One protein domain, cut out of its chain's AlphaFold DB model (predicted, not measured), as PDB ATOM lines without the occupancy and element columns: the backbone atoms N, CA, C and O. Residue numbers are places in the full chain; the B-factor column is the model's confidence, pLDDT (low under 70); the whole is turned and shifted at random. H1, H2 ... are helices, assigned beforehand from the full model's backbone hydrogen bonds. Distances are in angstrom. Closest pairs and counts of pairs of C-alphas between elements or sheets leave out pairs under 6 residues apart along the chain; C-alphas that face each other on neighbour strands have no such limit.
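Overview. This is residues 215 to 278 of the 577 residues of an uncharacterized protein of Blastomonas fulva (UniProt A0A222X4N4). Three helices, H1, H2 and H4, run steeply across one another in a small, compact cluster, with the short H1 touching both the long H2 and H4. The small helix H3 makes the turn between the far end of H2 and the start of H4, while a long loop swings from H1 to H2, and residues 235 to 240 stick out there. The printed part has 64 residues, with four named helices in the order H1, H2, H3, H4 and no named strand: the class is all helix. The radius of gyration of the C-alphas is 11.1 A, and the spans are 30 by 25 by 21 A.

Arrangement. H1, residues 220 to 227, touches H2, residues 239 to 255, with residues 241 to 248 of H2 alone. Their closest C-alphas, of Ala 222 and Val 245, are 4.8 A apart, and their lines are about perpendicular at 80 degrees. H3, residues 259 to 263, touches H2 only at the corner, and only just, with 3 pairs of C-alphas within 8 A; the closest are Val 252 and Ile 259, at 6.6 A. H1 and H3 are close but not clearly touching, their closest C-alphas, of Arg 227 and Leu 263, being 5.9 A apart. H4, residues 266 to 276, meets H3 only through their link. H4 touches H1, with the C-alphas of Leu 226 and Phe 268 closest at 5.1 A; they run opposite ways at a steep tilt of 69 degrees, only just short of about perpendicular. H2 and H4 are close but not clearly touching: their closest C-alphas, of Ala 246 and Leu 275, are 7.2 A apart, and their lines are about perpendicular at 83 degrees. In H1, H2, H3 and H4 every O i to N i+4 pair is within hydrogen-bond range.

Along the chain. H1 begins at C-alpha 220, (29.131, -27.270, 7.544), and measures 10.6 A from first to last C-alpha. H2 measures 24.4 A and ends at C-alpha 255, (28.157, -11.002, 10.704). H3 measures 6.4 A. H4 measures 15.4 A and ends at C-alpha 276, (22.813, -20.690, 27.537).

Size, cuts and confidence. The two C-alphas farthest apart, of Phe 237 and Thr 258, are 31.4 A apart. The printed part has no cut. The link from H1 to H2 is long, with 11 residues; those from H2 to H3 and from H3 to H4 are tight. The mean pLDDT of the printed part is 90.8, with residues 236 to 237 under 70.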
ATOM      1  N   PRO A 215      29.834 -29.178   1.893       97.69
ATOM      2  CA  PRO A 215      30.576 -30.082   2.783       97.69
ATOM      3  C   PRO A 215      32.015 -29.671   3.108       97.69
ATOM      4  O   PRO A 215      32.558 -30.096   4.122       97.69
ATOM      5  N   SER A 216      32.643 -28.867   2.248       96.88
ATOM      6  CA  SER A 216      34.006 -28.364   2.441       96.88
ATOM      7  C   SER A 216      34.094 -27.185   3.413       96.88
ATOM      8  O   SER A 216      35.199 -26.785   3.764       96.88
ATOM      9  N   HIS A 217      32.966 -26.585   3.800       97.38
ATOM     10  CA  HIS A 217      32.963 -25.421   4.675       97.38
ATOM     11  C   HIS A 217      33.261 -25.837   6.129       97.38
ATOM     12  O   HIS A 217      32.631 -26.782   6.610       97.38
ATOM     13  N   PRO A 218      34.141 -25.136   6.874       96.50
ATOM     14  CA  PRO A 218      34.470 -25.483   8.264       96.50
ATOM     15  C   PRO A 218      33.237 -25.634   9.170       96.50
ATOM     16  O   PRO A 218      33.109 -26.608   9.908       96.50
ATOM     17  N   HIS A 219      32.267 -24.725   9.040       97.12
ATOM     18  CA  HIS A 219      31.014 -24.754   9.808       97.12
ATOM     19  C   HIS A 219      29.905 -25.658   9.238       97.12
ATOM     20  O   HIS A 219      28.800 -25.676   9.778       97.12
ATOM     21  N   HIS A 220      30.160 -26.436   8.180       97.19
ATOM     22  CA  HIS A 220      29.131 -27.270   7.544       97.19
ATOM     23  C   HIS A 220      28.436 -28.214   8.528       97.19
ATOM     24  O   HIS A 220      27.217 -28.377   8.512       97.19
ATOM     25  N   ARG A 221      29.221 -28.829   9.418       96.75
ATOM     26  CA  ARG A 221      28.710 -29.770  10.415       96.75
ATOM     27  C   ARG A 221      27.762 -29.093  11.407       96.75
ATOM     28  O   ARG A 221      26.698 -29.637  11.676       96.75
ATOM     29  N   ALA A 222      28.141 -27.924  11.924       96.88
ATOM     30  CA  ALA A 222      27.312 -27.132  12.831       96.88
ATOM     31  C   ALA A 222      26.025 -26.650  12.145       96.88
ATOM     32  O   ALA A 222      24.944 -26.725  12.725       96.88
ATOM     33  N   PHE A 223      26.126 -26.231  10.884       97.44
ATOM     34  CA  PHE A 223      24.982 -25.813  10.079       97.44
ATOM     35  C   PHE A 223      23.971 -26.949   9.846       97.44
ATOM     36  O   PHE A 223      22.776 -26.770  10.081       97.44
ATOM     37  N   GLN A 224      24.436 -28.133   9.430       96.31
ATOM     38  CA  GLN A 224      23.584 -29.320   9.255       96.31
ATOM     39  C   GLN A 224      22.921 -29.746  10.562       96.31
ATOM     40  O   GLN A 224      21.750 -30.121  10.578       96.31
ATOM     41  N   GLU A 225      23.675 -29.667  11.656       95.56
ATOM     42  CA  GLU A 225      23.177 -29.941  12.990       95.56
ATOM     43  C   GLU A 225      22.026 -28.985  13.331       95.56
ATOM     44  O   GLU A 225      20.917 -29.450  13.575       95.56
ATOM     45  N   LEU A 226      22.211 -27.666  13.231       96.00
ATOM     46  CA  LEU A 226      21.166 -26.685  13.555       96.00
ATOM     47  C   LEU A 226      19.908 -26.801  12.681       96.00
ATOM     48  O   LEU A 226      18.807 -26.633  13.199       96.00
ATOM     49  N   ARG A 227      20.047 -27.153  11.394       95.56
ATOM     50  CA  ARG A 227      18.901 -27.385  10.488       95.56
ATOM     51  C   ARG A 227      18.195 -28.727  10.693       95.56
ATOM     52  O   ARG A 227      17.131 -28.951  10.114       95.56
ATOM     53  N   GLY A 228      18.771 -29.636  11.475       92.94
ATOM     54  CA  GLY A 228      18.169 -30.929  11.774       92.94
ATOM     55  C   GLY A 228      16.826 -30.788  12.499       92.94
ATOM     56  O   GLY A 228      16.641 -29.927  13.351       92.94
ATOM     57  N   SER A 229      15.871 -31.673  12.204       82.62
ATOM     58  CA  SER A 229      14.552 -31.684  12.861       82.62
ATOM     59  C   SER A 229      14.539 -32.410  14.214       82.62
ATOM     60  O   SER A 229      13.554 -32.355  14.953       82.62
ATOM     61  N   GLY A 230      15.617 -33.124  14.544       82.88
ATOM     62  CA  GLY A 230      15.725 -33.940  15.746       82.88
ATOM     63  C   GLY A 230      16.536 -33.260  16.839       82.88
ATOM     64  O   GLY A 230      17.556 -32.645  16.562       82.88
ATOM     65  N   ARG A 231      16.130 -33.451  18.100       80.38
ATOM     66  CA  ARG A 231      16.982 -33.110  19.245       80.38
ATOM     67  C   ARG A 231      18.208 -34.010  19.246       80.38
ATOM     68  O   ARG A 231      18.087 -35.214  19.510       80.38
ATOM     69  N   THR A 232      19.378 -33.431  19.038       80.12
ATOM     70  CA  THR A 232      20.618 -34.193  19.126       80.12
ATOM     71  C   THR A 232      20.914 -34.572  20.564       80.12
ATOM     72  O   THR A 232      20.917 -33.762  21.492       80.12
ATOM     73  N   ARG A 233      21.149 -35.866  20.779       79.69
ATOM     74  CA  ARG A 233      21.581 -36.374  22.080       79.69
ATOM     75  C   ARG A 233      23.064 -36.078  22.240       79.69
ATOM     76  O   ARG A 233      23.894 -36.922  21.910       79.69
ATOM     77  N   VAL A 234      23.376 -34.892  22.757       76.94
ATOM     78  CA  VAL A 234      24.762 -34.503  23.021       76.94
ATOM     79  C   VAL A 234      25.349 -35.384  24.122       76.94
ATOM     80  O   VAL A 234      24.955 -35.319  25.288       76.94
ATOM     81  N   SER A 235      26.283 -36.247  23.727       72.25
ATOM     82  CA  SER A 235      27.072 -37.078  24.638       72.25
ATOM     83  C   SER A 235      28.245 -36.280  25.212       72.25
ATOM     84  O   SER A 235      28.732 -35.342  24.587       72.25
ATOM     85  N   LEU A 236      28.767 -36.699  26.372       64.69
ATOM     86  CA  LEU A 236      29.963 -36.106  26.992       64.69
ATOM     87  C   LEU A 236      31.198 -36.103  26.066       64.69
ATOM     88  O   LEU A 236      32.112 -35.315  26.286       64.69
ATOM     89  N   PHE A 237      31.222 -36.955  25.038       66.94
ATOM     90  CA  PHE A 237      32.321 -37.062  24.071       66.94
ATOM     91  C   PHE A 237      32.162 -36.179  22.822       66.94
ATOM     92  O   PHE A 237      33.049 -36.161  21.976       66.94
ATOM     93  N   GLN A 238      31.056 -35.444  22.679       80.31
ATOM     94  CA  GLN A 238      30.794 -34.575  21.520       80.31
ATOM     95  C   GLN A 238      31.198 -33.113  21.766       80.31
ATOM     96  O   GLN A 238      30.665 -32.206  21.138       80.31
ATOM     97  N   GLU A 239      32.162 -32.884  22.659       82.00
ATOM     98  CA  GLU A 239      32.705 -31.556  22.967       82.00
ATOM     99  C   GLU A 239      33.132 -30.751  21.719       82.00
ATOM    100  O   GLU A 239      32.783 -29.574  21.670       82.00
ATOM    101  N   PRO A 240      33.747 -31.353  20.675       89.50
ATOM    102  CA  PRO A 240      34.056 -30.626  19.443       89.50
ATOM    103  C   PRO A 240      32.810 -30.065  18.751       89.50
ATOM    104  O   PRO A 240      32.778 -28.888  18.442       89.50
ATOM    105  N   LEU A 241      31.739 -30.861  18.615       92.50
ATOM    106  CA  LEU A 241      30.500 -30.408  17.968       92.50
ATOM    107  C   LEU A 241      29.844 -29.254  18.736       92.50
ATOM    108  O   LEU A 241      29.297 -28.342  18.131       92.50
ATOM    109  N   VAL A 242      29.882 -29.299  20.069       91.56
ATOM    110  CA  VAL A 242      29.328 -28.223  20.903       91.56
ATOM    111  C   VAL A 242      30.068 -26.912  20.660       91.56
ATOM    112  O   VAL A 242      29.425 -25.867  20.592       91.56
ATOM    113  N   ASN A 243      31.396 -26.967  20.550       90.81
ATOM    114  CA  ASN A 243      32.203 -25.790  20.252       90.81
ATOM    115  C   ASN A 243      31.967 -25.328  18.806       90.81
ATOM    116  O   ASN A 243      31.654 -24.164  18.618       90.81
ATOM    117  N   ASP A 244      31.943 -26.243  17.827       94.50
ATOM    118  CA  ASP A 244      31.642 -25.923  16.421       94.50
ATOM    119  C   ASP A 244      30.302 -25.173  16.278       94.50
ATOM    120  O   ASP A 244      30.196 -24.221  15.507       94.50
ATOM    121  N   VAL A 245      29.265 -25.600  17.015       95.94
ATOM    122  CA  VAL A 245      27.945 -24.948  17.021       95.94
ATOM    123  C   VAL A 245      27.986 -23.594  17.727       95.94
ATOM    124  O   VAL A 245      27.366 -22.649  17.247       95.94
ATOM    125  N   ALA A 246      28.697 -23.479  18.850       95.00
ATOM    126  CA  ALA A 246      28.837 -22.210  19.561       95.00
ATOM    127  C   ALA A 246      29.580 -21.165  18.716       95.00
ATOM    128  O   ALA A 246      29.098 -20.041  18.587       95.00
ATOM    129  N   ASP A 247      30.692 -21.561  18.096       95.69
ATOM    130  CA  ASP A 247      31.502 -20.712  17.223       95.69
ATOM    131  C   ASP A 247      30.699 -20.299  15.986       95.69
ATOM    132  O   ASP A 247      30.659 -19.123  15.632       95.69
ATOM    133  N   PHE A 248      29.970 -21.237  15.372       97.25
ATOM    134  CA  PHE A 248      29.099 -20.925  14.240       97.25
ATOM    135  C   PHE A 248      27.989 -19.929  14.606       97.25
ATOM    136  O   PHE A 248      27.766 -18.974  13.866       97.25
ATOM    137  N   LEU A 249      27.316 -20.101  15.749       96.56
ATOM    138  CA  LEU A 249      26.297 -19.148  16.205       96.56
ATOM    139  C   LEU A 249      26.893 -17.771  16.524       96.56
ATOM    140  O   LEU A 249      26.231 -16.762  16.294       96.56
ATOM    141  N   ALA A 250      28.130 -17.705  17.023       95.56
ATOM    142  CA  ALA A 250      28.825 -16.437  17.230       95.56
ATOM    143  C   ALA A 250      29.111 -15.722  15.897       95.56
ATOM    144  O   ALA A 250      28.835 -14.527  15.780       95.56
ATOM    145  N   VAL A 251      29.584 -16.454  14.880       96.31
ATOM    146  CA  VAL A 251      29.794 -15.924  13.520       96.31
ATOM    147  C   VAL A 251      28.481 -15.419  12.928       96.31
ATOM    148  O   VAL A 251      28.423 -14.284  12.464       96.31
ATOM    149  N   VAL A 252      27.414 -16.222  13.000       96.44
ATOM    150  CA  VAL A 252      26.086 -15.854  12.489       96.44
ATOM    151  C   VAL A 252      25.563 -14.586  13.163       96.44
ATOM    152  O   VAL A 252      25.145 -13.671  12.475       96.44
ATOM    153  N   ARG A 253      25.642 -14.459  14.489       95.06
ATOM    154  CA  ARG A 253      25.144 -13.257  15.186       95.06
ATOM    155  C   ARG A 253      25.915 -11.991  14.879       95.06
ATOM    156  O   ARG A 253      25.332 -10.915  14.882       95.06
ATOM    157  N   THR A 254      27.223 -12.129  14.702       94.00
ATOM    158  CA  THR A 254      28.108 -10.978  14.520       94.00
ATOM    159  C   THR A 254      28.019 -10.453  13.094       94.00
ATOM    160  O   THR A 254      27.968  -9.246  12.896       94.00
ATOM    161  N   TRP A 255      27.985 -11.357  12.113       95.06
ATOM    162  CA  TRP A 255      28.157 -11.002  10.704       95.06
ATOM    163  C   TRP A 255      26.920 -11.245   9.844       95.06
ATOM    164  O   TRP A 255      26.760 -10.581   8.830       95.06
ATOM    165  N   HIS A 256      26.049 -12.175  10.239       95.94
ATOM    166  CA  HIS A 256      24.921 -12.628   9.422       95.94
ATOM    167  C   HIS A 256      23.626 -12.782  10.235       95.94
ATOM    168  O   HIS A 256      23.046 -13.876  10.294       95.94
ATOM    169  N   PRO A 257      23.167 -11.731  10.936       91.88
ATOM    170  CA  PRO A 257      22.091 -11.857  11.914       91.88
ATOM    171  C   PRO A 257      20.769 -12.328  11.296       91.88
ATOM    172  O   PRO A 257      19.958 -12.948  11.988       91.88
ATOM    173  N   THR A 258      20.533 -12.106   9.996       90.50
ATOM    174  CA  THR A 258      19.276 -12.533   9.365       90.50
ATOM    175  C   THR A 258      19.206 -14.049   9.168       90.50
ATOM    176  O   THR A 258      18.105 -14.601   9.152       90.50
ATOM    177  N   ILE A 259      20.354 -14.742   9.119       95.88
ATOM    178  CA  ILE A 259      20.440 -16.209   9.019       95.88
ATOM    179  C   ILE A 259      19.787 -16.904  10.220       95.88
ATOM    180  O   ILE A 259      19.285 -18.022  10.082       95.88
ATOM    181  N   GLU A 260      19.744 -16.274  11.400       94.62
ATOM    182  CA  GLU A 260      19.095 -16.883  12.568       94.62
ATOM    183  C   GLU A 260      17.620 -17.214  12.299       94.62
ATOM    184  O   GLU A 260      17.138 -18.252  12.753       94.62
ATOM    185  N   LYS A 261      16.925 -16.397  11.495       91.44
ATOM    186  CA  LYS A 261      15.529 -16.650  11.107       91.44
ATOM    187  C   LYS A 261      15.387 -17.902  10.233       91.44
ATOM    188  O   LYS A 261      14.400 -18.615  10.374       91.44
ATOM    189  N   ASP A 262      16.368 -18.209   9.383       94.00
ATOM    190  CA  ASP A 262      16.367 -19.420   8.541       94.00
ATOM    191  C   ASP A 262      16.736 -20.688   9.314       94.00
ATOM    192  O   ASP A 262      16.378 -21.803   8.925       94.00
ATOM    193  N   LEU A 263      17.502 -20.522  10.392       95.06
ATOM    194  CA  LEU A 263      17.877 -21.600  11.298       95.06
ATOM    195  C   LEU A 263      16.809 -21.857  12.364       95.06
ATOM    196  O   LEU A 263      16.835 -22.923  12.982       95.06
ATOM    197  N   ALA A 264      15.886 -20.914  12.574       92.56
ATOM    198  CA  ALA A 264      14.843 -21.002  13.582       92.56
ATOM    199  C   ALA A 264      14.049 -22.307  13.437       92.56
ATOM    200  O   ALA A 264      13.431 -22.611  12.415       92.56
ATOM    201  N   GLY A 265      14.086 -23.112  14.490       92.38
ATOM    202  CA  GLY A 265      13.475 -24.425  14.508       92.38
ATOM    203  C   GLY A 265      13.766 -25.159  15.813       92.38
ATOM    204  O   GLY A 265      14.602 -24.722  16.608       92.38
ATOM    205  N   PRO A 266      13.129 -26.321  16.042       93.00
ATOM    206  CA  PRO A 266      13.206 -27.011  17.327       93.00
ATOM    207  C   PRO A 266      14.626 -27.377  17.775       93.00
ATOM    208  O   PRO A 266      14.871 -27.482  18.979       93.00
ATOM    209  N   ASN A 267      15.551 -27.615  16.835       93.50
ATOM    210  CA  ASN A 267      16.937 -27.933  17.174       93.50
ATOM    211  C   ASN A 267      17.776 -26.678  17.433       93.50
ATOM    212  O   ASN A 267      18.563 -26.680  18.377       93.50
ATOM    213  N   PHE A 268      17.565 -25.594  16.682       95.19
ATOM    214  CA  PHE A 268      18.169 -24.294  16.979       95.19
ATOM    215  C   PHE A 268      17.784 -23.807  18.381       95.19
ATOM    216  O   PHE A 268      18.669 -23.521  19.187       95.19
ATOM    217  N   ASP A 269      16.495 -23.847  18.734       93.00
ATOM    218  CA  ASP A 269      16.008 -23.474  20.072       93.00
ATOM    219  C   ASP A 269      16.606 -24.363  21.170       93.00
ATOM    220  O   ASP A 269      16.957 -23.912  22.266       93.00
ATOM    221  N   TRP A 270      16.749 -25.660  20.879       93.50
ATOM    222  CA  TRP A 270      17.379 -26.599  21.796       93.50
ATOM    223  C   TRP A 270      18.858 -26.266  22.022       93.50
ATOM    224  O   TRP A 270      19.297 -26.246  23.174       93.50
ATOM    225  N   TRP A 271      19.613 -25.979  20.958       94.69
ATOM    226  CA  TRP A 271      21.026 -25.602  21.031       94.69
ATOM    227  C   TRP A 271      21.224 -24.265  21.746       94.69
ATOM    228  O   TRP A 271      22.085 -24.175  22.619       94.69
ATOM    229  N   GLN A 272      20.376 -23.275  21.468       93.94
ATOM    230  CA  GLN A 272      20.314 -22.002  22.190       93.94
ATOM    231  C   GLN A 272      20.161 -22.227  23.700       93.94
ATOM    232  O   GLN A 272      20.999 -21.794  24.495       93.94
ATOM    233  N   GLY A 273      19.146 -22.997  24.109       91.31
ATOM    234  CA  GLY A 273      18.923 -23.329  25.518       91.31
ATOM    235  C   GLY A 273      20.054 -24.169  26.123       91.31
ATOM    236  O   GLY A 273      20.438 -23.980  27.282       91.31
ATOM    237  N   TYR A 274      20.630 -25.089  25.347       89.94
ATOM    238  CA  TYR A 274      21.757 -25.912  25.777       89.94
ATOM    239  C   TYR A 274      22.989 -25.050  26.074       89.94
ATOM    240  O   TYR A 274      23.533 -25.147  27.182       89.94
ATOM    241  N   LEU A 275      23.381 -24.179  25.141       91.38
ATOM    242  CA  LEU A 275      24.534 -23.288  25.261       91.38
ATOM    243  C   LEU A 275      24.329 -22.246  26.365       91.38
ATOM    244  O   LEU A 275      25.200 -22.111  27.224       91.38
ATOM    245  N   ALA A 276      23.151 -21.620  26.453       88.31
ATOM    246  CA  ALA A 276      22.813 -20.690  27.537       88.31
ATOM    247  C   ALA A 276      22.873 -21.361  28.923       88.31
ATOM    248  O   ALA A 276      23.275 -20.762  29.925       88.31
ATOM    249  N   SER A 277      22.523 -22.649  29.001       80.88
ATOM    250  CA  SER A 277      22.586 -23.405  30.252       80.88
ATOM    251  C   SER A 277      23.995 -23.870  30.637       80.88
ATOM    252  O   SER A 277      24.177 -24.370  31.760       80.88
ATOM    253  N   ARG A 278      25.003 -23.748  29.759       70.00
ATOM    254  CA  ARG A 278      26.383 -24.237  29.951       70.00
ATOM    255  C   ARG A 278      27.194 -23.302  30.859       70.00
ATOM    256  O   ARG A 278      28.247 -22.813  30.492       70.00
TER     257      ARG A 278